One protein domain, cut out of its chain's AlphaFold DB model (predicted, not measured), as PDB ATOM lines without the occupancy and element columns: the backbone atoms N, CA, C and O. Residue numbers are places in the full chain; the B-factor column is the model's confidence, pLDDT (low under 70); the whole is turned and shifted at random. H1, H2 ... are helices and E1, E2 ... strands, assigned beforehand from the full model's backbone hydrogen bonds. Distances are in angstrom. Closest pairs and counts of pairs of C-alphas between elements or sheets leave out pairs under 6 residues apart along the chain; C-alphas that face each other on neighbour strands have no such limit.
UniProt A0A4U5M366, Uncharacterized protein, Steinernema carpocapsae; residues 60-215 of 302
ATOM      1  N   VAL A  60      51.136  17.677  18.707       80.44
ATOM      2  CA  VAL A  60      51.060  18.021  17.287       80.44
ATOM      3  C   VAL A  60      50.999  19.538  17.155       80.44
ATOM      4  O   VAL A  60      50.152  20.190  17.770       80.44
ATOM      5  N   ASN A  61      51.905  20.102  16.355       86.94
ATOM      6  CA  ASN A  61      51.851  21.510  15.984       86.94
ATOM      7  C   ASN A  61      50.717  21.724  14.980       86.94
ATOM      8  O   ASN A  61      50.692  21.097  13.918       86.94
ATOM      9  N   VAL A  62      49.805  22.630  15.309       90.81
ATOM     10  CA  VAL A  62      48.665  22.973  14.457       90.81
ATOM     11  C   VAL A  62      48.593  24.474  14.228       90.81
ATOM     12  O   VAL A  62      49.022  25.273  15.062       90.81
ATOM     13  N   LEU A  63      48.034  24.851  13.088       94.94
ATOM     14  CA  LEU A  63      47.651  26.213  12.758       94.94
ATOM     15  C   LEU A  63      46.139  26.231  12.556       94.94
ATOM     16  O   LEU A  63      45.555  25.232  12.130       94.94
ATOM     17  N   VAL A  64      45.511  27.353  12.881       95.12
ATOM     18  CA  VAL A  64      44.057  27.506  12.790       95.12
ATOM     19  C   VAL A  64      43.756  28.764  12.007       95.12
ATOM     20  O   VAL A  64      44.329  29.812  12.292       95.12
ATOM     21  N   ASP A  65      42.868  28.675  11.030       93.44
ATOM     22  CA  ASP A  65      42.333  29.837  10.335       93.44
ATOM     23  C   ASP A  65      40.816  29.705  10.123       93.44
ATOM     24  O   ASP A  65      40.170  28.784  10.625       93.44
ATOM     25  N   SER A  66      40.254  30.653   9.383       89.50
ATOM     26  CA  SER A  66      38.837  30.740   9.033       89.50
ATOM     27  C   SER A  66      38.261  29.529   8.280       89.50
ATOM     28  O   SER A  66      37.043  29.362   8.260       89.50
ATOM     29  N   GLU A  67      39.102  28.668   7.697       90.88
ATOM     30  CA  GLU A  67      38.690  27.424   7.031       90.88
ATOM     31  C   GLU A  67      38.845  26.191   7.941       90.88
ATOM     32  O   GLU A  67      38.496  25.085   7.532       90.88
ATOM     33  N   GLY A  68      39.374  26.341   9.159       92.00
ATOM     34  CA  GLY A  68      39.568  25.263  10.132       92.00
ATOM     35  C   GLY A  68      41.018  25.091  10.591       92.00
ATOM     36  O   GLY A  68      41.898  25.916  10.332       92.00
ATOM     37  N   ALA A  69      41.281  23.991  11.292       93.31
ATOM     38  CA  ALA A  69      42.599  23.636  11.805       93.31
ATOM     39  C   ALA A  69      43.348  22.698  10.848       93.31
ATOM     40  O   ALA A  69      42.741  21.891  10.144       93.31
ATOM     41  N   PHE A  70      44.677  22.788  10.823       92.25
ATOM     42  CA  PHE A  70      45.541  21.893  10.050       92.25
ATOM     43  C   PHE A  70      46.902  21.706  10.728       92.25
ATOM     44  O   PHE A  70      47.367  22.554  11.491       92.25
ATOM     45  N   VAL A  71      47.557  20.580  10.444       89.12
ATOM     46  CA  VAL A  71      48.897  20.272  10.969       89.12
ATOM     47  C   VAL A  71      49.947  21.117  10.248       89.12
ATOM     48  O   VAL A  71      49.863  21.324   9.036       89.12
ATOM     49  N   GLU A  72      50.956  21.596  10.976       84.81
ATOM     50  CA  GLU A  72      52.092  22.324  10.399       84.81
ATOM     51  C   GLU A  72      52.724  21.540   9.231       84.81
ATOM     52  O   GLU A  72      53.055  20.363   9.356       84.81
ATOM     53  N   GLY A  73      52.852  22.182   8.063       77.88
ATOM     54  CA  GLY A  73      53.329  21.544   6.827       77.88
ATOM     55  C   GLY A  73      52.266  20.772   6.024       77.88
ATOM     56  O   GLY A  73      52.566  20.309   4.928       77.88
ATOM     57  N   GLY A  74      51.024  20.672   6.515       74.62
ATOM     58  CA  GLY A  74      49.946  19.858   5.937       74.62
ATOM     59  C   GLY A  74      48.661  20.623   5.598       74.62
ATOM     60  O   GLY A  74      47.576  20.138   5.906       74.62
ATOM     61  N   LYS A  75      48.754  21.796   4.950       70.25
ATOM     62  CA  LYS A  75      47.596  22.669   4.633       70.25
ATOM     63  C   LYS A  75      46.431  21.986   3.900       70.25
ATOM     64  O   LYS A  75      45.304  22.439   4.034       70.25
ATOM     65  N   ALA A  76      46.685  20.925   3.131       71.75
ATOM     66  CA  ALA A  76      45.649  20.245   2.349       71.75
ATOM     67  C   ALA A  76      44.629  19.468   3.210       71.75
ATOM     68  O   ALA A  76      43.511  19.240   2.761       71.75
ATOM     69  N   ASN A  77      44.989  19.084   4.440       83.19
ATOM     70  CA  ASN A  77      44.150  18.258   5.312       83.19
ATOM     71  C   ASN A  77      43.590  19.094   6.465       83.19
ATOM     72  O   ASN A  77      44.063  19.009   7.601       83.19
ATOM     73  N   ARG A  78      42.596  19.928   6.151       89.00
ATOM     74  CA  ARG A  78      41.888  20.736   7.146       89.00
ATOM     75  C   ARG A  78      40.839  19.910   7.885       89.00
ATOM     76  O   ARG A  78      40.213  19.024   7.307       89.00
ATOM     77  N   PHE A  79      40.624  20.231   9.152       90.75
ATOM     78  CA  PHE A  79      39.588  19.639   9.992       90.75
ATOM     79  C   PHE A  79      38.945  20.700  10.887       90.75
ATOM     80  O   PHE A  79      39.540  21.737  11.178       90.75
ATOM     81  N   GLN A  80      37.716  20.432  11.321       93.38
ATOM     82  CA  GLN A  80      36.970  21.303  12.226       93.38
ATOM     83  C   GLN A  80      36.967  20.718  13.633       93.38
ATOM     84  O   GLN A  80      36.870  19.500  13.804       93.38
ATOM     85  N   TRP A  81      37.029  21.589  14.637       89.94
ATOM     86  CA  TRP A  81      36.757  21.202  16.015       89.94
ATOM     87  C   TRP A  81      35.305  21.489  16.362       89.94
ATOM     88  O   TRP A  81      34.751  22.540  16.035       89.94
ATOM     89  N   THR A  82      34.695  20.549  17.065       88.75
ATOM     90  CA  THR A  82      33.327  20.639  17.573       88.75
ATOM     91  C   THR A  82      33.306  20.754  19.093       88.75
ATOM     92  O   THR A  82      32.376  21.339  19.642       88.75
ATOM     93  N   GLU A  83      34.346  20.273  19.779       82.62
ATOM     94  CA  GLU A  83      34.434  20.241  21.238       82.62
ATOM     95  C   GLU A  83      35.848  20.558  21.758       82.62
ATOM     96  O   GLU A  83      36.861  20.324  21.101       82.62
ATOM     97  N   ALA A  84      35.933  21.097  22.978       80.12
ATOM     98  CA  ALA A  84      37.202  21.535  23.570       80.12
ATOM     99  C   ALA A  84      38.156  20.377  23.924       80.12
ATOM    100  O   ALA A  84      39.371  20.567  23.947       80.12
ATOM    101  N   SER A  85      37.631  19.170  24.164       78.00
ATOM    102  CA  SER A  85      38.415  17.941  24.394       78.00
ATOM    103  C   SER A  85      39.366  17.623  23.235       78.00
ATOM    104  O   SER A  85      40.419  17.024  23.458       78.00
ATOM    105  N   GLN A  86      39.047  18.064  22.013       80.38
ATOM    106  CA  GLN A  86      39.885  17.876  20.826       80.38
ATOM    107  C   GLN A  86      41.162  18.732  20.839       80.38
ATOM    108  O   GLN A  86      42.049  18.507  20.020       80.38
ATOM    109  N   LEU A  87      41.297  19.680  21.774       80.81
ATOM    110  CA  LEU A  87      42.510  20.489  21.950       80.81
ATOM    111  C   LEU A  87      43.608  19.757  22.741       80.81
ATOM    112  O   LEU A  87      44.738  20.247  22.845       80.81
ATOM    113  N   ASN A  88      43.285  18.597  23.321       73.00
ATOM    114  CA  ASN A  88      44.209  17.814  24.130       73.00
ATOM    115  C   ASN A  88      45.375  17.291  23.287       73.00
ATOM    116  O   ASN A  88      45.185  16.618  22.278       73.00
ATOM    117  N   GLY A  89      46.602  17.578  23.729       67.88
ATOM    118  CA  GLY A  89      47.809  17.179  23.003       67.88
ATOM    119  C   GLY A  89      48.095  18.024  21.759       67.88
ATOM    120  O   GLY A  89      48.888  17.607  20.921       67.88
ATOM    121  N   LEU A  90      47.499  19.215  21.630       78.94
ATOM    122  CA  LEU A  90      47.801  20.142  20.536       78.94
ATOM    123  C   LEU A  90      48.642  21.335  21.003       78.94
ATOM    124  O   LEU A  90      48.378  21.955  22.041       78.94
ATOM    125  N   ASN A  91      49.636  21.697  20.192       83.25
ATOM    126  CA  ASN A  91      50.352  22.964  20.294       83.25
ATOM    127  C   ASN A  91      49.878  23.884  19.165       83.25
ATOM    128  O   ASN A  91      50.263  23.694  18.011       83.25
ATOM    129  N   ILE A  92      49.022  24.857  19.483       90.81
ATOM    130  CA  ILE A  92      48.527  25.803  18.481       90.81
ATOM    131  C   ILE A  92      49.614  26.851  18.266       90.81
ATOM    132  O   ILE A  92      49.901  27.659  19.144       90.81
ATOM    133  N   LEU A  93      50.253  26.831  17.103       91.62
ATOM    134  CA  LEU A  93      51.308  27.790  16.800       91.62
ATOM    135  C   LEU A  93      50.710  29.167  16.532       91.62
ATOM    136  O   LEU A  93      51.120  30.149  17.141       91.62
ATOM    137  N   VAL A  94      49.714  29.227  15.648       95.25
ATOM    138  CA  VAL A  94      49.124  30.488  15.199       95.25
ATOM    139  C   VAL A  94      47.629  30.319  14.967       95.25
ATOM    140  O   VAL A  94      47.193  29.321  14.383       95.25
ATOM    141  N   ILE A  95      46.862  31.317  15.399       96.06
ATOM    142  CA  ILE A  95      45.446  31.497  15.074       96.06
ATOM    143  C   ILE A  95      45.326  32.686  14.117       96.06
ATOM    144  O   ILE A  95      45.717  33.793  14.479       96.06
ATOM    145  N   PHE A  96      44.768  32.482  12.925       94.44
ATOM    146  CA  PHE A  96      44.480  33.535  11.952       94.44
ATOM    147  C   PHE A  96      42.980  33.820  11.903       94.44
ATOM    148  O   PHE A  96      42.197  32.974  11.481       94.44
ATOM    149  N   VAL A  97      42.573  35.029  12.270       92.62
ATOM    150  CA  VAL A  97      41.174  35.468  12.189       92.62
ATOM    151  C   VAL A  97      41.001  36.332  10.940       92.62
ATOM    152  O   VAL A  97      41.656  37.365  10.824       92.62
ATOM    153  N   LYS A  98      40.164  35.913   9.982       87.75
ATOM    154  CA  LYS A  98      39.910  36.620   8.707       87.75
ATOM    155  C   LYS A  98      38.409  36.667   8.373       87.75
ATOM    156  O   LYS A  98      37.630  35.899   8.930       87.75
ATOM    157  N   SER A  99      38.005  37.558   7.461       77.38
ATOM    158  CA  SER A  99      36.597  37.796   7.081       77.38
ATOM    159  C   SER A  99      35.905  36.560   6.519       77.38
ATOM    160  O   SER A  99      34.752  36.308   6.845       77.38
ATOM    161  N   GLU A 100      36.597  35.779   5.694       78.50
ATOM    162  CA  GLU A 100      36.024  34.622   5.000       78.50
ATOM    163  C   GLU A 100      35.963  33.401   5.929       78.50
ATOM    164  O   GLU A 100      36.702  32.437   5.751       78.50
ATOM    165  N   SER A 101      35.119  33.462   6.962       81.69
ATOM    166  CA  SER A 101      34.941  32.371   7.928       81.69
ATOM    167  C   SER A 101      33.597  31.679   7.746       81.69
ATOM    168  O   SER A 101      32.548  32.321   7.790       81.69
ATOM    169  N   THR A 102      33.614  30.353   7.590       88.44
ATOM    170  CA  THR A 102      32.383  29.557   7.697       88.44
ATOM    171  C   THR A 102      31.947  29.467   9.164       88.44
ATOM    172  O   THR A 102      32.783  29.641  10.057       88.44
ATOM    173  N   PRO A 103      30.670  29.167   9.466       90.12
ATOM    174  CA  PRO A 103      30.223  28.953  10.844       90.12
ATOM    175  C   PRO A 103      31.059  27.906  11.599       90.12
ATOM    176  O   PRO A 103      31.389  28.091  12.772       90.12
ATOM    177  N   GLU A 104      31.460  26.827  10.922       90.88
ATOM    178  CA  GLU A 104      32.334  25.794  11.485       90.88
ATOM    179  C   GLU A 104      33.743  26.333  11.756       90.88
ATOM    180  O   GLU A 104      34.305  26.069  12.820       90.88
ATOM    181  N   GLY A 105      34.290  27.138  10.840       92.56
ATOM    182  CA  GLY A 105      35.576  27.810  11.017       92.56
ATOM    183  C   GLY A 105      35.571  28.777  12.201       92.56
ATOM    184  O   GLY A 105      36.477  28.737  13.032       92.56
ATOM    185  N   VAL A 106      34.509  29.578  12.355       93.56
ATOM    186  CA  VAL A 106      34.302  30.451  13.526       93.56
ATOM    187  C   VAL A 106      34.277  29.634  14.818       93.56
ATOM    188  O   VAL A 106      34.935  30.002  15.793       93.56
ATOM    189  N   ASN A 107      33.578  28.494  14.837       93.56
ATOM    190  CA  ASN A 107      33.566  27.623  16.010       93.56
ATOM    191  C   ASN A 107      34.959  27.060  16.328       93.56
ATOM    192  O   ASN A 107      35.376  27.081  17.488       93.56
ATOM    193  N   THR A 108      35.697  26.605  15.313       94.69
ATOM    194  CA  THR A 108      37.074  26.119  15.467       94.69
ATOM    195  C   THR A 108      37.994  27.220  16.004       94.69
ATOM    196  O   THR A 108      38.748  26.965  16.942       94.69
ATOM    197  N   LEU A 109      37.902  28.452  15.492       95.44
ATOM    198  CA  LEU A 109      38.653  29.614  15.990       95.44
ATOM    199  C   LEU A 109      38.325  29.918  17.457       95.44
ATOM    200  O   LEU A 109      39.231  30.097  18.274       95.44
ATOM    201  N   ARG A 110      37.040  29.912  17.821       93.75
ATOM    202  CA  ARG A 110      36.594  30.117  19.205       93.75
ATOM    203  C   ARG A 110      37.125  29.033  20.144       93.75
ATOM    204  O   ARG A 110      37.566  29.336  21.251       93.75
ATOM    205  N   LEU A 111      37.120  27.769  19.714       90.44
ATOM    206  CA  LEU A 111      37.724  26.671  20.475       90.44
ATOM    207  C   LEU A 111      39.244  26.846  20.585       90.44
ATOM    208  O   LEU A 111      39.787  26.705  21.679       90.44
ATOM    209  N   ALA A 112      39.925  27.237  19.505       92.56
ATOM    210  CA  ALA A 112      41.365  27.493  19.501       92.56
ATOM    211  C   ALA A 112      41.769  28.539  20.552       92.56
ATOM    212  O   ALA A 112      42.742  28.338  21.280       92.56
ATOM    213  N   LEU A 113      40.981  29.613  20.680       91.19
ATOM    214  CA  LEU A 113      41.188  30.673  21.671       91.19
ATOM    215  C   LEU A 113      40.998  30.212  23.121       91.19
ATOM    216  O   LEU A 113      41.504  30.864  24.026       91.19
ATOM    217  N   ARG A 114      40.308  29.093  23.366       87.06
ATOM    218  CA  ARG A 114      40.229  28.453  24.695       87.06
ATOM    219  C   ARG A 114      41.418  27.530  24.977       87.06
ATOM    220  O   ARG A 114      41.581  27.062  26.100       87.06
ATOM    221  N   GLY A 115      42.224  27.236  23.959       82.50
ATOM    222  CA  GLY A 115      43.445  26.454  24.072       82.50
ATOM    223  C   GLY A 115      44.664  27.292  24.464       82.50
ATOM    224  O   GLY A 115      44.573  28.456  24.837       82.50
ATOM    225  N   TRP A 116      45.839  26.675  24.349       81.94
ATOM    226  CA  TRP A 116      47.129  27.344  24.465       81.94
ATOM    227  C   TRP A 116      47.668  27.589  23.066       81.94
ATOM    228  O   TRP A 116      47.842  26.635  22.299       81.94
ATOM    229  N   TYR A 117      47.927  28.850  22.756       88.81
ATOM    230  CA  TYR A 117      48.407  29.284  21.455       88.81
ATOM    231  C   TYR A 117      49.600  30.224  21.594       88.81
ATOM    232  O   TYR A 117      49.687  30.990  22.556       88.81
ATOM    233  N   GLU A 118      50.529  30.160  20.640       89.56
ATOM    234  CA  GLU A 118      51.716  31.019  20.658       89.56
ATOM    235  C   GLU A 118      51.430  32.399  20.050       89.56
ATOM    236  O   GLU A 118      51.890  33.406  20.597       89.56
ATOM    237  N   GLU A 119      50.634  32.462  18.979       94.12
ATOM    238  CA  GLU A 119      50.359  33.701  18.248       94.12
ATOM    239  C   GLU A 119      48.886  33.850  17.833       94.12
ATOM    240  O   GLU A 119      48.211  32.871  17.508       94.12
ATOM    241  N   VAL A 120      48.401  35.096  17.789       94.31
ATOM    242  CA  VAL A 120      47.098  35.457  17.198       94.31
ATOM    243  C   VAL A 120      47.303  36.540  16.157       94.31
ATOM    244  O   VAL A 120      47.871  37.586  16.451       94.31
ATOM    245  N   HIS A 121      46.839  36.291  14.941       94.38
ATOM    246  CA  HIS A 121      46.919  37.200  13.809       94.38
ATOM    247  C   HIS A 121      45.493  37.568  13.408       94.38
ATOM    248  O   HIS A 121      44.754  36.744  12.875       94.38
ATOM    249  N   VAL A 122      45.090  38.798  13.696       91.81
ATOM    250  CA  VAL A 122      43.770  39.322  13.342       91.81
ATOM    251  C   VAL A 122      43.910  40.094  12.041       91.81
ATOM    252  O   VAL A 122      44.479  41.178  12.029       91.81
ATOM    253  N   GLY A 123      43.446  39.496  10.950       88.06
ATOM    254  CA  GLY A 123      43.450  40.086   9.619       88.06
ATOM    255  C   GLY A 123      42.248  41.001   9.363       88.06
ATOM    256  O   GLY A 123      41.520  41.398  10.273       88.06
ATOM    257  N   TYR A 124      41.992  41.272   8.080       84.88
ATOM    258  CA  TYR A 124      40.740  41.864   7.610       84.88
ATOM    259  C   TYR A 124      39.589  40.897   7.920       84.88
ATOM    260  O   TYR A 124      39.338  39.995   7.127       84.88
ATOM    261  N   ALA A 125      38.970  41.045   9.091       86.56
ATOM    262  CA  ALA A 125      37.765  40.346   9.527       86.56
ATOM    263  C   ALA A 125      36.620  41.349   9.724       86.56
ATOM    264  O   ALA A 125      36.861  42.504  10.084       86.56
ATOM    265  N   GLU A 126      35.387  40.923   9.452       87.94
ATOM    266  CA  GLU A 126      34.187  41.721   9.732       87.94
ATOM    267  C   GLU A 126      33.890  41.713  11.234       87.94
ATOM    268  O   GLU A 126      34.248  40.762  11.933       87.94
ATOM    269  N   GLU A 127      33.266  42.778  11.741       87.94
ATOM    270  CA  GLU A 127      33.047  42.942  13.182       87.94
ATOM    271  C   GLU A 127      32.188  41.806  13.743       87.94
ATOM    272  O   GLU A 127      32.505  41.271  14.798       87.94
ATOM    273  N   GLU A 128      31.178  41.357  13.004       90.62
ATOM    274  CA  GLU A 128      30.300  40.246  13.371       90.62
ATOM    275  C   GLU A 128      31.084  38.933  13.555       90.62
ATOM    276  O   GLU A 128      30.837  38.170  14.491       90.62
ATOM    277  N   VAL A 129      32.081  38.686  12.698       91.31
ATOM    278  CA  VAL A 129      32.975  37.523  12.819       91.31
ATOM    279  C   VAL A 129      33.859  37.666  14.055       91.31
ATOM    280  O   VAL A 129      34.020  36.706  14.807       91.31
ATOM    281  N   LEU A 130      34.419  38.855  14.295       91.94
ATOM    282  CA  LEU A 130      35.233  39.121  15.483       91.94
ATOM    283  C   LEU A 130      34.420  38.967  16.772       91.94
ATOM    284  O   LEU A 130      34.927  38.412  17.748       91.94
ATOM    285  N   GLU A 131      33.170  39.428  16.776       92.94
ATOM    286  CA  GLU A 131      32.261  39.287  17.907       92.94
ATOM    287  C   GLU A 131      32.007  37.827  18.238       92.94
ATOM    288  O   GLU A 131      32.138  37.462  19.404       92.94
ATOM    289  N   GLU A 132      31.723  36.983  17.246       93.06
ATOM    290  CA  GLU A 132      31.480  35.558  17.479       93.06
ATOM    291  C   GLU A 132      32.758  34.774  17.818       93.06
ATOM    292  O   GLU A 132      32.724  33.901  18.688       93.06
ATOM    293  N   VAL A 133      33.900  35.097  17.200       93.44
ATOM    294  CA  VAL A 133      35.190  34.450  17.503       93.44
ATOM    295  C   VAL A 133      35.651  34.776  18.925       93.44
ATOM    296  O   VAL A 133      36.077  33.879  19.654       93.44
ATOM    297  N   PHE A 134      35.553  36.043  19.341       92.50
ATOM    298  CA  PHE A 134      35.965  36.486  20.677       92.50
ATOM    299  C   PHE A 134      34.858  36.376  21.734       92.50
ATOM    300  O   PHE A 134      35.085  36.726  22.897       92.50
ATOM    301  N   LYS A 135      33.680  35.859  21.364       86.06
ATOM    302  CA  LYS A 135      32.594  35.531  22.290       86.06
ATOM    303  C   LYS A 135      33.092  34.495  23.288       86.06
ATOM    304  O   LYS A 135      33.436  33.371  22.921       86.06
ATOM    305  N   ASP A 136      33.158  34.893  24.552       80.94
ATOM    306  CA  ASP A 136      33.698  34.085  25.648       80.94
ATOM    307  C   ASP A 136      35.196  33.766  25.515       80.94
ATOM    308  O   ASP A 136      35.654  32.705  25.957       80.94
ATOM    309  N   ALA A 137      35.977  34.669  24.906       85.94
ATOM    310  CA  ALA A 137      37.432  34.583  24.969       85.94
ATOM    311  C   ALA A 137      37.879  34.483  26.443       85.94
ATOM    312  O   ALA A 137      37.374  35.228  27.293       85.94
ATOM    313  N   PRO A 138      38.803  33.563  26.779       82.62
ATOM    314  CA  PRO A 138      39.241  33.403  28.155       82.62
ATOM    315  C   PRO A 138      39.897  34.688  28.659       82.62
ATOM    316  O   PRO A 138      40.573  35.409  27.925       82.62
ATOM    317  N   THR A 139      39.752  34.943  29.958       80.00
ATOM    318  CA  THR A 139      40.390  36.092  30.618       80.00
ATOM    319  C   THR A 139      41.918  36.036  30.526       80.00
ATOM    320  O   THR A 139      42.585  37.069  30.548       80.00
ATOM    321  N   LEU A 140      42.481  34.833  30.386       78.88
ATOM    322  CA  LEU A 140      43.898  34.597  30.154       78.88
ATOM    323  C   LEU A 140      44.168  34.350  28.660       78.88
ATOM    324  O   LEU A 140      43.761  33.328  28.126       78.88
ATOM    325  N   VAL A 141      44.920  35.249  28.013       84.25
ATOM    326  CA  VAL A 141      45.227  35.216  26.561       84.25
ATOM    327  C   VAL A 141      46.645  34.685  26.255       84.25
ATOM    328  O   VAL A 141      47.526  35.503  26.039       84.25
ATOM    329  N   PRO A 142      46.950  33.372  26.234       82.00
ATOM    330  CA  PRO A 142      48.318  32.800  26.303       82.00
ATOM    331  C   PRO A 142      49.347  33.238  25.244       82.00
ATOM    332  O   PRO A 142      50.533  32.959  25.424       82.00
ATOM    333  N   ALA A 143      48.940  33.964  24.203       87.50
ATOM    334  CA  ALA A 143      49.817  34.461  23.150       87.50
ATOM    335  C   ALA A 143      51.089  35.161  23.660       87.50
ATOM    336  O   ALA A 143      51.076  35.996  24.571       87.50
ATOM    337  N   LYS A 144      52.186  34.853  22.965       88.25
ATOM    338  CA  LYS A 144      53.465  35.566  22.998       88.25
ATOM    339  C   LYS A 144      53.501  36.669  21.945       88.25
ATOM    340  O   LYS A 144      54.229  37.637  22.122       88.25
ATOM    341  N   GLU A 145      52.727  36.547  20.872       91.56
ATOM    342  CA  GLU A 145      52.596  37.591  19.858       91.56
ATOM    343  C   GLU A 145      51.134  37.776  19.440       91.56
ATOM    344  O   GLU A 145      50.403  36.811  19.228       91.56
ATOM    345  N   VAL A 146      50.704  39.032  19.331       92.44
ATOM    346  CA  VAL A 146      49.435  39.397  18.700       92.44
ATOM    347  C   VAL A 146      49.742  40.363  17.565       92.44
ATOM    348  O   VAL A 146      50.330  41.428  17.778       92.44
ATOM    349  N   VAL A 147      49.348  39.977  16.359       92.50
ATOM    350  CA  VAL A 147      49.472  40.771  15.140       92.50
ATOM    351  C   VAL A 147      48.081  41.213  14.717       92.50
ATOM    352  O   VAL A 147      47.155  40.407  14.691       92.50
ATOM    353  N   VAL A 148      47.924  42.490  14.392       89.25
ATOM    354  CA  VAL A 148      46.696  43.023  13.803       89.25
ATOM    355  C   VAL A 148      47.033  43.618  12.452       89.25
ATOM    356  O   VAL A 148      47.757  44.610  12.379       89.25
ATOM    357  N   ASP A 149      46.475  43.012  11.413       84.94
ATOM    358  CA  ASP A 149      46.604  43.413  10.023       84.94
ATOM    359  C   ASP A 149      45.217  43.845   9.501       84.94
ATOM    360  O   ASP A 149      44.323  43.015   9.378       84.94
ATOM    361  N   GLY A 150      44.995  45.118   9.150       70.25
ATOM    362  CA  GLY A 150      43.803  45.499   8.360       70.25
ATOM    363  C   GLY A 150      42.755  46.447   8.975       70.25
ATOM    364  O   GLY A 150      43.070  47.573   9.340       70.25
ATOM    365  N   ARG A 151      41.452  46.126   8.903       65.31
ATOM    366  CA  ARG A 151      40.364  47.112   9.160       65.31
ATOM    367  C   ARG A 151      40.320  47.626  10.616       65.31
ATOM    368  O   ARG A 151      41.030  47.144  11.492       65.31
ATOM    369  N   ALA A 152      39.516  48.674  10.821       61.22
ATOM    370  CA  ALA A 152      39.384  49.457  12.050       61.22
ATOM    371  C   ALA A 152      39.238  48.615  13.335       61.22
ATOM    372  O   ALA A 152      38.625  47.553  13.334       61.22
ATOM    373  N   LEU A 153      39.756  49.142  14.453       75.56
ATOM    374  CA  LEU A 153      39.628  48.557  15.793       75.56
ATOM    375  C   LEU A 153      38.174  48.649  16.286       75.56
ATOM    376  O   LEU A 153      37.801  49.596  16.988       75.56
ATOM    377  N   GLY A 154      37.350  47.689  15.880       82.06
ATOM    378  CA  GLY A 154      35.966  47.585  16.318       82.06
ATOM    379  C   GLY A 154      35.821  47.146  17.785       82.06
ATOM    380  O   GLY A 154      36.804  46.745  18.427       82.06
ATOM    381  N   PRO A 155      34.611  47.272  18.360       86.12
ATOM    382  CA  PRO A 155      34.321  46.918  19.750       86.12
ATOM    383  C   PRO A 155      34.840  45.544  20.206       86.12
ATOM    384  O   PRO A 155      35.404  45.448  21.298       86.12
ATOM    385  N   ALA A 156      34.691  44.493  19.401       89.38
ATOM    386  CA  ALA A 156      35.119  43.131  19.713       89.38
ATOM    387  C   ALA A 156      36.628  43.045  19.933       89.38
ATOM    388  O   ALA A 156      37.097  42.528  20.951       89.38
ATOM    389  N   LEU A 157      37.392  43.620  19.004       88.25
ATOM    390  CA  LEU A 157      38.845  43.633  19.073       88.25
ATOM    391  C   LEU A 157      39.338  44.492  20.246       88.25
ATOM    392  O   LEU A 157      40.279  44.109  20.940       88.25
ATOM    393  N   LEU A 158      38.673  45.617  20.534       86.81
ATOM    394  CA  LEU A 158      38.978  46.440  21.708       86.81
ATOM    395  C   LEU A 158      38.752  45.682  23.025       86.81
ATOM    396  O   LEU A 158      39.606  45.752  23.909       86.81
ATOM    397  N   ARG A 159      37.649  44.927  23.151       87.75
ATOM    398  CA  ARG A 159      37.391  44.060  24.318       87.75
ATOM    399  C   ARG A 159      38.475  42.995  24.465       87.75
ATOM    400  O   ARG A 159      39.010  42.818  25.557       87.75
ATOM    401  N   PHE A 160      38.856  42.339  23.369       89.56
ATOM    402  CA  PHE A 160      39.961  41.380  23.374       89.56
ATOM    403  C   PHE A 160      41.265  42.025  23.866       89.56
ATOM    404  O   PHE A 160      41.947  41.482  24.733       89.56
ATOM    405  N   PHE A 161      41.588  43.232  23.402       88.44
ATOM    406  CA  PHE A 161      42.785  43.930  23.857       88.44
ATOM    407  C   PHE A 161      42.745  44.365  25.321       88.44
ATOM    408  O   PHE A 161      43.787  44.361  25.966       88.44
ATOM    409  N   GLN A 162      41.581  44.686  25.885       86.56
ATOM    410  CA  GLN A 162      41.466  44.920  27.330       86.56
ATOM    411  C   GLN A 162      41.879  43.674  28.132       86.56
ATOM    412  O   GLN A 162      42.572  43.791  29.145       86.56
ATOM    413  N   LEU A 163      41.538  42.473  27.649       85.50
ATOM    414  CA  LEU A 163      42.028  41.220  28.232       85.50
ATOM    415  C   LEU A 163      43.548  41.089  28.067       85.50
ATOM    416  O   LEU A 163      44.250  40.792  29.030       85.50
ATOM    417  N   VAL A 164      44.083  41.397  26.881       86.19
ATOM    418  CA  VAL A 164      45.534  41.383  26.613       86.19
ATOM    419  C   VAL A 164      46.301  42.369  27.512       86.19
ATOM    420  O   VAL A 164      47.378  42.041  28.009       86.19
ATOM    421  N   PHE A 165      45.750  43.557  27.760       83.12
ATOM    422  CA  PHE A 165      46.364  44.618  28.567       83.12
ATOM    423  C   PHE A 165      46.196  44.422  30.078       83.12
ATOM    424  O   PHE A 165      46.917  45.043  30.855       83.12
ATOM    425  N   SER A 166      45.265  43.575  30.518       77.38
ATOM    426  CA  SER A 166      45.047  43.292  31.946       77.38
ATOM    427  C   SER A 166      45.914  42.147  32.482       77.38
ATOM    428  O   SER A 166      45.886  41.848  33.678       77.38
ATOM    429  N   ARG A 167      46.718  41.505  31.624       72.06
ATOM    430  CA  ARG A 167      47.558  40.361  32.003       72.06
ATOM    431  C   ARG A 167      48.634  40.772  33.005       72.06
ATOM    432  O   ARG A 167      49.324  41.773  32.833       72.06
ATOM    433  N   LYS A 168      48.841  39.951  34.036       67.06
ATOM    434  CA  LYS A 168      49.984  40.114  34.939       67.06
ATOM    435  C   LYS A 168      51.256  39.615  34.254       67.06
ATOM    436  O   LYS A 168      51.363  38.430  33.980       67.06
ATOM    437  N   GLN A 169      52.170  40.551  33.997       58.34
ATOM    438  CA  GLN A 169      53.620  40.431  33.766       58.34
ATOM    439  C   GLN A 169      54.173  39.058  33.332       58.34
ATOM    440  O   GLN A 169      55.155  38.583  33.906       58.34
ATOM    441  N   ASP A 170      53.624  38.452  32.277       55.31
ATOM    442  CA  ASP A 170      54.330  37.365  31.606       55.31
ATOM    443  C   ASP A 170      55.283  37.946  30.556       55.31
ATOM    444  O   ASP A 170      54.950  38.820  29.746       55.31
ATOM    445  N   LYS A 171      56.538  37.517  30.630       59.22
ATOM    446  CA  LYS A 171      57.639  38.108  29.877       59.22
ATOM    447  C   LYS A 171      57.648  37.490  28.490       59.22
ATOM    448  O   LYS A 171      58.255  36.432  28.346       59.22
ATOM    449  N   LYS A 172      57.013  38.143  27.500       71.44
ATOM    450  CA  LYS A 172      57.337  38.093  26.044       71.44
ATOM    451  C   LYS A 172      56.255  38.645  25.108       71.44
ATOM    452  O   LYS A 172      56.465  38.554  23.904       71.44
ATOM    453  N   LEU A 173      55.147  39.208  25.602       85.31
ATOM    454  CA  LEU A 173      54.090  39.671  24.704       85.31
ATOM    455  C   LEU A 173      54.597  40.748  23.728       85.31
ATOM    456  O   LEU A 173      55.009  41.839  24.127       85.31
ATOM    457  N   LYS A 174      54.530  40.429  22.440       90.31
ATOM    458  CA  LYS A 174      54.786  41.340  21.335       90.31
ATOM    459  C   LYS A 174      53.470  41.705  20.669       90.31
ATOM    460  O   LYS A 174      52.723  40.831  20.250       90.31
ATOM    461  N   LEU A 175      53.206  42.996  20.563       90.81
ATOM    462  CA  LEU A 175      52.090  43.531  19.800       90.81
ATOM    463  C   LEU A 175      52.610  44.175  18.528       90.81
ATOM    464  O   LEU A 175      53.497  45.027  18.583       90.81
ATOM    465  N   THR A 176      52.051  43.773  17.394       91.06
ATOM    466  CA  THR A 176      52.401  44.324  16.087       91.06
ATOM    467  C   THR A 176      51.132  44.770  15.375       91.06
ATOM    468  O   THR A 176      50.198  43.988  15.239       91.06
ATOM    469  N   PHE A 177      51.106  46.003  14.882       87.50
ATOM    470  CA  PHE A 177      49.993  46.545  14.108       87.50
ATOM    471  C   PHE A 177      50.480  46.918  12.711       87.50
ATOM    472  O   PHE A 177      51.427  47.703  12.597       87.50
ATOM    473  N   ARG A 178      49.864  46.356  11.662       85.38
ATOM    474  CA  ARG A 178      50.258  46.589  10.266       85.38
ATOM    475  C   ARG A 178      49.081  46.879   9.348       85.38
ATOM    476  O   ARG A 178      47.989  46.347   9.519       85.38
ATOM    477  N   GLY A 179      49.326  47.693   8.324       74.19
ATOM    478  CA  GLY A 179      48.405  47.937   7.215       74.19
ATOM    479  C   GLY A 179      47.009  48.339   7.678       74.19
ATOM    480  O   GLY A 179      46.022  47.995   7.019       74.19
ATOM    481  N   CYS A 180      46.910  49.000   8.835       71.31
ATOM    482  CA  CYS A 180      45.628  49.246   9.444       71.31
ATOM    483  C   CYS A 180      44.921  50.380   8.683       71.31
ATOM    484  O   CYS A 180      45.489  51.461   8.504       71.31
ATOM    485  N   ASN A 181      43.679  50.180   8.230       68.94
ATOM    486  CA  ASN A 181      42.897  51.291   7.676       68.94
ATOM    487  C   ASN A 181      42.217  52.046   8.818       68.94
ATOM    488  O   ASN A 181      41.158  51.662   9.313       68.94
ATOM    489  N   LEU A 182      42.883  53.111   9.248       69.69
ATOM    490  CA  LEU A 182      42.599  53.814  10.493       69.69
ATOM    491  C   LEU A 182      41.803  55.108  10.301       69.69
ATOM    492  O   LEU A 182      41.496  55.776  11.287       69.69
ATOM    493  N   LYS A 183      41.471  55.454   9.049       64.19
ATOM    494  CA  LYS A 183      40.850  56.737   8.680       64.19
ATOM    495  C   LYS A 183      39.508  56.986   9.375       64.19
ATOM    496  O   LYS A 183      39.209  58.135   9.670       64.19
ATOM    497  N   ASP A 184      38.793  55.919   9.732       62.84
ATOM    498  CA  ASP A 184      37.445  55.985  10.309       62.84
ATOM    499  C   ASP A 184      37.333  55.251  11.656       62.84
ATOM    500  O   ASP A 184      36.255  54.816  12.049       62.84
ATOM    501  N   CYS A 185      38.444  55.063  12.379       71.94
ATOM    502  CA  CYS A 185      38.419  54.393  13.678       71.94
ATOM    503  C   CYS A 185      38.332  55.425  14.823       71.94
ATOM    504  O   CYS A 185      39.369  55.949  15.241       71.94
ATOM    505  N   PRO A 186      37.139  55.712  15.387       71.44
ATOM    506  CA  PRO A 186      36.977  56.756  16.407       71.44
ATOM    507  C   PRO A 186      37.778  56.470  17.685       71.44
ATOM    508  O   PRO A 186      38.160  57.385  18.410       71.44
ATOM    509  N   ASN A 187      38.083  55.198  17.946       76.12
ATOM    510  CA  ASN A 187      38.748  54.750  19.166       76.12
ATOM    511  C   ASN A 187      40.263  54.607  19.027       76.12
ATOM    512  O   ASN A 187      40.917  54.142  19.961       76.12
ATOM    513  N   ILE A 188      40.847  54.986  17.891       81.56
ATOM    514  CA  ILE A 188      42.251  54.676  17.642       81.56
ATOM    515  C   ILE A 188      43.216  55.385  18.585       81.56
ATOM    516  O   ILE A 188      44.166  54.775  19.073       81.56
ATOM    517  N   ILE A 189      42.963  56.661  18.873       81.25
ATOM    518  CA  ILE A 189      43.794  57.445  19.790       81.25
ATOM    519  C   ILE A 189      43.713  56.826  21.187       81.25
ATOM    520  O   ILE A 189      44.738  56.580  21.821       81.25
ATOM    521  N   THR A 190      42.499  56.499  21.631       82.44
ATOM    522  CA  THR A 190      42.240  55.826  22.907       82.44
ATOM    523  C   THR A 190      42.970  54.489  22.990       82.44
ATOM    524  O   THR A 190      43.636  54.201  23.981       82.44
ATOM    525  N   PHE A 191      42.903  53.679  21.937       84.50
ATOM    526  CA  PHE A 191      43.583  52.395  21.872       84.50
ATOM    527  C   PHE A 191      45.108  52.529  21.920       84.50
ATOM    528  O   PHE A 191      45.764  51.877  22.733       84.50
ATOM    529  N   ARG A 192      45.671  53.415  21.090       87.00
ATOM    530  CA  ARG A 192      47.102  53.736  21.076       87.00
ATOM    531  C   ARG A 192      47.572  54.141  22.473       87.00
ATOM    532  O   ARG A 192      48.593  53.650  22.942       87.00
ATOM    533  N   ASN A 193      46.795  54.977  23.162       84.44
ATOM    534  CA  ASN A 193      47.103  55.416  24.520       84.44
ATOM    535  C   ASN A 193      47.042  54.260  25.529       84.44
ATOM    536  O   ASN A 193      47.931  54.162  26.369       84.44
ATOM    537  N   HIS A 194      46.073  53.343  25.432       86.19
ATOM    538  CA  HIS A 194      46.056  52.135  26.268       86.19
ATOM    539  C   HIS A 194      47.285  51.251  26.038       86.19
ATOM    540  O   HIS A 194      47.887  50.791  27.006       86.19
ATOM    541  N   ALA A 195      47.703  51.061  24.784       87.31
ATOM    542  CA  ALA A 195      48.902  50.293  24.458       87.31
ATOM    543  C   ALA A 195      50.184  50.962  24.995       87.31
ATOM    544  O   ALA A 195      51.050  50.279  25.541       87.31
ATOM    545  N   ILE A 196      50.289  52.295  24.901       85.56
ATOM    546  CA  ILE A 196      51.390  53.074  25.497       85.56
ATOM    547  C   ILE A 196      51.389  52.926  27.020       85.56
ATOM    548  O   ILE A 196      52.433  52.661  27.608       85.56
ATOM    549  N   THR A 197      50.233  53.065  27.669       85.88
ATOM    550  CA  THR A 197      50.103  52.893  29.121       85.88
ATOM    551  C   THR A 197      50.492  51.481  29.541       85.88
ATOM    552  O   THR A 197      51.250  51.314  30.489       85.88
ATOM    553  N   ALA A 198      50.057  50.455  28.809       85.44
ATOM    554  CA  ALA A 198      50.444  49.075  29.078       85.44
ATOM    555  C   ALA A 198      51.955  48.843  28.881       85.44
ATOM    556  O   ALA A 198      52.565  48.091  29.640       85.44
ATOM    557  N   PHE A 199      52.587  49.521  27.919       86.31
ATOM    558  CA  PHE A 199      54.044  49.531  27.783       86.31
ATOM    559  C   PHE A 199      54.726  50.208  28.985       86.31
ATOM    560  O   PHE A 199      55.605  49.606  29.598       86.31
ATOM    561  N   LYS A 200      54.286  51.414  29.381       81.94
ATOM    562  CA  LYS A 200      54.828  52.156  30.542       81.94
ATOM    563  C   LYS A 200      54.588  51.436  31.874       81.94
ATOM    564  O   LYS A 200      55.392  51.545  32.786       81.94
ATOM    565  N   ASN A 201      53.530  50.647  31.988       80.81
ATOM    566  CA  ASN A 201      53.279  49.842  33.184       80.81
ATOM    567  C   ASN A 201      54.083  48.534  33.195       80.81
ATOM    568  O   ASN A 201      53.974  47.749  34.137       80.81
ATOM    569  N   GLY A 202      54.873  48.270  32.148       79.31
ATOM    570  CA  GLY A 202      55.617  47.029  32.021       79.31
ATOM    571  C   GLY A 202      54.697  45.814  31.893       79.31
ATOM    572  O   GLY A 202      55.036  44.755  32.404       79.31
ATOM    573  N   THR A 203      53.533  45.970  31.257       81.12
ATOM    574  CA  THR A 203      52.632  44.869  30.880       81.12
ATOM    575  C   THR A 203      53.012  44.296  29.516       81.12
ATOM    576  O   THR A 203      52.895  43.094  29.285       81.12
ATOM    577  N   ILE A 204      53.457  45.160  28.596       85.81
ATOM    578  CA  ILE A 204      53.770  44.793  27.213       85.81
ATOM    579  C   ILE A 204      55.196  45.235  26.896       85.81
ATOM    580  O   ILE A 204      55.434  46.433  26.752       85.81
ATOM    581  N   PRO A 205      56.157  44.304  26.763       86.62
ATOM    582  CA  PRO A 205      57.540  44.660  26.483       86.62
ATOM    583  C   PRO A 205      57.751  45.123  25.045       86.62
ATOM    584  O   PRO A 205      58.729  45.805  24.778       86.62
ATOM    585  N   THR A 206      56.924  44.727  24.075       91.12
ATOM    586  CA  THR A 206      57.126  45.143  22.679       91.12
ATOM    587  C   THR A 206      55.820  45.555  22.032       91.12
ATOM    588  O   THR A 206      54.891  44.757  21.968       91.12
ATOM    589  N   CYS A 207      55.760  46.787  21.531       91.75
ATOM    590  CA  CYS A 207      54.608  47.312  20.813       91.75
ATOM    591  C   CYS A 207      55.069  48.067  19.559       91.75
ATOM    592  O   CYS A 207      55.814  49.047  19.646       91.75
ATOM    593  N   LEU A 208      54.684  47.570  18.385       91.56
ATOM    594  CA  LEU A 208      55.167  48.036  17.089       91.56
ATOM    595  C   LEU A 208      54.001  48.540  16.246       91.56
ATOM    596  O   LEU A 208      53.155  47.753  15.827       91.56
ATOM    597  N   PHE A 209      53.996  49.838  15.966       89.56
ATOM    598  CA  PHE A 209      53.039  50.481  15.078       89.56
ATOM    599  C   PHE A 209      53.733  50.802  13.754       89.56
ATOM    600  O   PHE A 209      54.803  51.424  13.738       89.56
ATOM    601  N   ASP A 210      53.161  50.328  12.652       86.44
ATOM    602  CA  ASP A 210      53.692  50.590  11.316       86.44
ATOM    603  C   ASP A 210      53.317  51.985  10.789       86.44
ATOM    604  O   ASP A 210      52.640  52.770  11.453       86.44
ATOM    605  N   GLU A 211      53.735  52.271   9.555       81.94
ATOM    606  CA  GLU A 211      53.562  53.546   8.847       81.94
ATOM    607  C   GLU A 211      52.092  53.953   8.624       81.94
ATOM    608  O   GLU A 211      51.806  55.127   8.395       81.94
ATOM    609  N   SER A 212      51.139  53.018   8.741       79.69
ATOM    610  CA  SER A 212      49.708  53.309   8.571       79.69
ATOM    611  C   SER A 212      49.095  54.056   9.761       79.69
ATOM    612  O   SER A 212      48.027  54.663   9.635       79.69
ATOM    613  N   TRP A 213      49.769  54.053  10.917       83.31
ATOM    614  CA  TRP A 213      49.248  54.647  12.145       83.31
ATOM    615  C   TRP A 213      49.372  56.172  12.204       83.31
ATOM    616  O   TRP A 213      50.417  56.716  11.820       83.31
ATOM    617  N   PRO A 214      48.356  56.873  12.762       84.31
ATOM    618  CA  PRO A 214      48.413  58.303  13.008       84.31
ATOM    619  C   PRO A 214      49.683  58.681  13.753       84.31
ATOM    620  O   PRO A 214      49.958  58.190  14.855       84.31
ATOM    621  N   SER A 215      50.443  59.573  13.130       87.62
ATOM    622  CA  SER A 215      51.676  60.080  13.705       87.62
ATOM    623  C   SER A 215      51.415  60.765  15.041       87.62
ATOM    624  O   SER A 215      50.440  61.503  15.188       87.62
TER     625      SER A 215
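AT A GLANCE: This is residues 60 to 215 of the 302 residues of an uncharacterized protein of Steinernema carpocapsae (UniProt A0A4U5M366). A twisted wall of seven strands has helices H2, H3, H4 and H5 in a row along one side, with no named helix over its other face. The small helix H1 sits at one end of this row, next to H2, and each strand from E3 to E6 is joined to its next neighbour by a crossover through one of the four larger helices. The printed part has 156 residues, with five named helices and seven named strands in the order E1 E2 H1 E3 H2 E4 H3 E5 H4 E6 H5 E7. The sheet is mixed, in the order E2, E1, E3, E4, E5, E6, E7, with E2 antiparallel to E1 and the other neighbours parallel. The class is mixed, helices and strands, and the whole is compact, with a radius of gyration of the C-alphas of 15.2 A and spans of 43 by 32 by 27 A.

HOW THE PARTS SIT: The inner strands E3, residues 90 to 97, and E4, residues 117 to 122, are parallel at 9 degrees, with N 97 and O 121 2.8 A apart, within hydrogen-bond range. E3 bends by 66 degrees at residue 93. On the other side of E3, E1, residues 60 to 65, is parallel to it at 13 degrees, with N 93 and O 62 at 2.8 A. E2, residues 68 to 71, an edge strand, forms a hairpin with E1, antiparallel at 150 degrees, with N 63 and O 70 at 2.9 A. Beyond E4 come E5, residues 145 to 149, with N 147 and O 120 at 2.8 A, then E6, residues 174 to 178, with N 178 and O 148 at 2.8 A, and the edge strand E7, residues 206 to 209, with N 175 and O 206 at 2.8 A. H2, residues 103 to 114, is on the sheet at a height of 8.0 A. It lies over E1 and, only just, with 3 C-alphas, over E2, and runs slantwise to the strands, at 48 degrees to E1 on the local plane. H1, residues 84 to 87, is not on the sheet and touches H2, closest at the C-alphas of Ala 84 and Leu 111, 6.0 A apart. H3, residues 127 to 133, is only just not on the sheet, with 4 pairs of C-alphas within 10 A. It touches residues 106 to 110 of H2 at a steep tilt of 60 degrees, the same way, closest at the C-alphas of Arg 110 and Val 133, 4.9 A. H4, residues 155 to 165, touches H3 at a steep tilt of 50 degrees, closest at the C-alphas of Glu 131 and Ala 156, 5.1 A, and only grazes the sheet with residues 157 to 164. H5, residues 188 to 200, is on the sheet and touches H4 at a shallow tilt of 9 degrees, the same way, closest at the C-alphas of Phe 165 and Ala 198, 6.1 A. The sheet with H2 and H5 on one face makes two layers. E3, H2, E4; E4, H3, E5; E5, H4, E6; and E6, H5, E7 are strand-helix-strand units, two parallel neighbour strands with a helix between, each with a right-handed crossover. In H2, H3, H4 and H5 every O i to N i+4 pair is within hydrogen-bond range; H1 is too short for such a pair.

IN THESE COORDINATES: E1 begins at C-alpha 60, (51.060, 18.021, 17.287), and E7 ends at C-alpha 209, (53.039, 50.481, 15.078). E3 is 18.7 A long, H5 18.2 A, H2 17.1 A, E1 16.3 A and H4 15.1 A.

THE WHOLE: The printed part has no cut. The C-alphas farthest apart are those of Ser 85 and Ser 215, 45.5 A. The links E2 to H1 and H3 to E5 are long. The mean pLDDT of the printed part is 84.5, with residues 89, 151 to 152, 168 to 171 and 181 to 184 under 70.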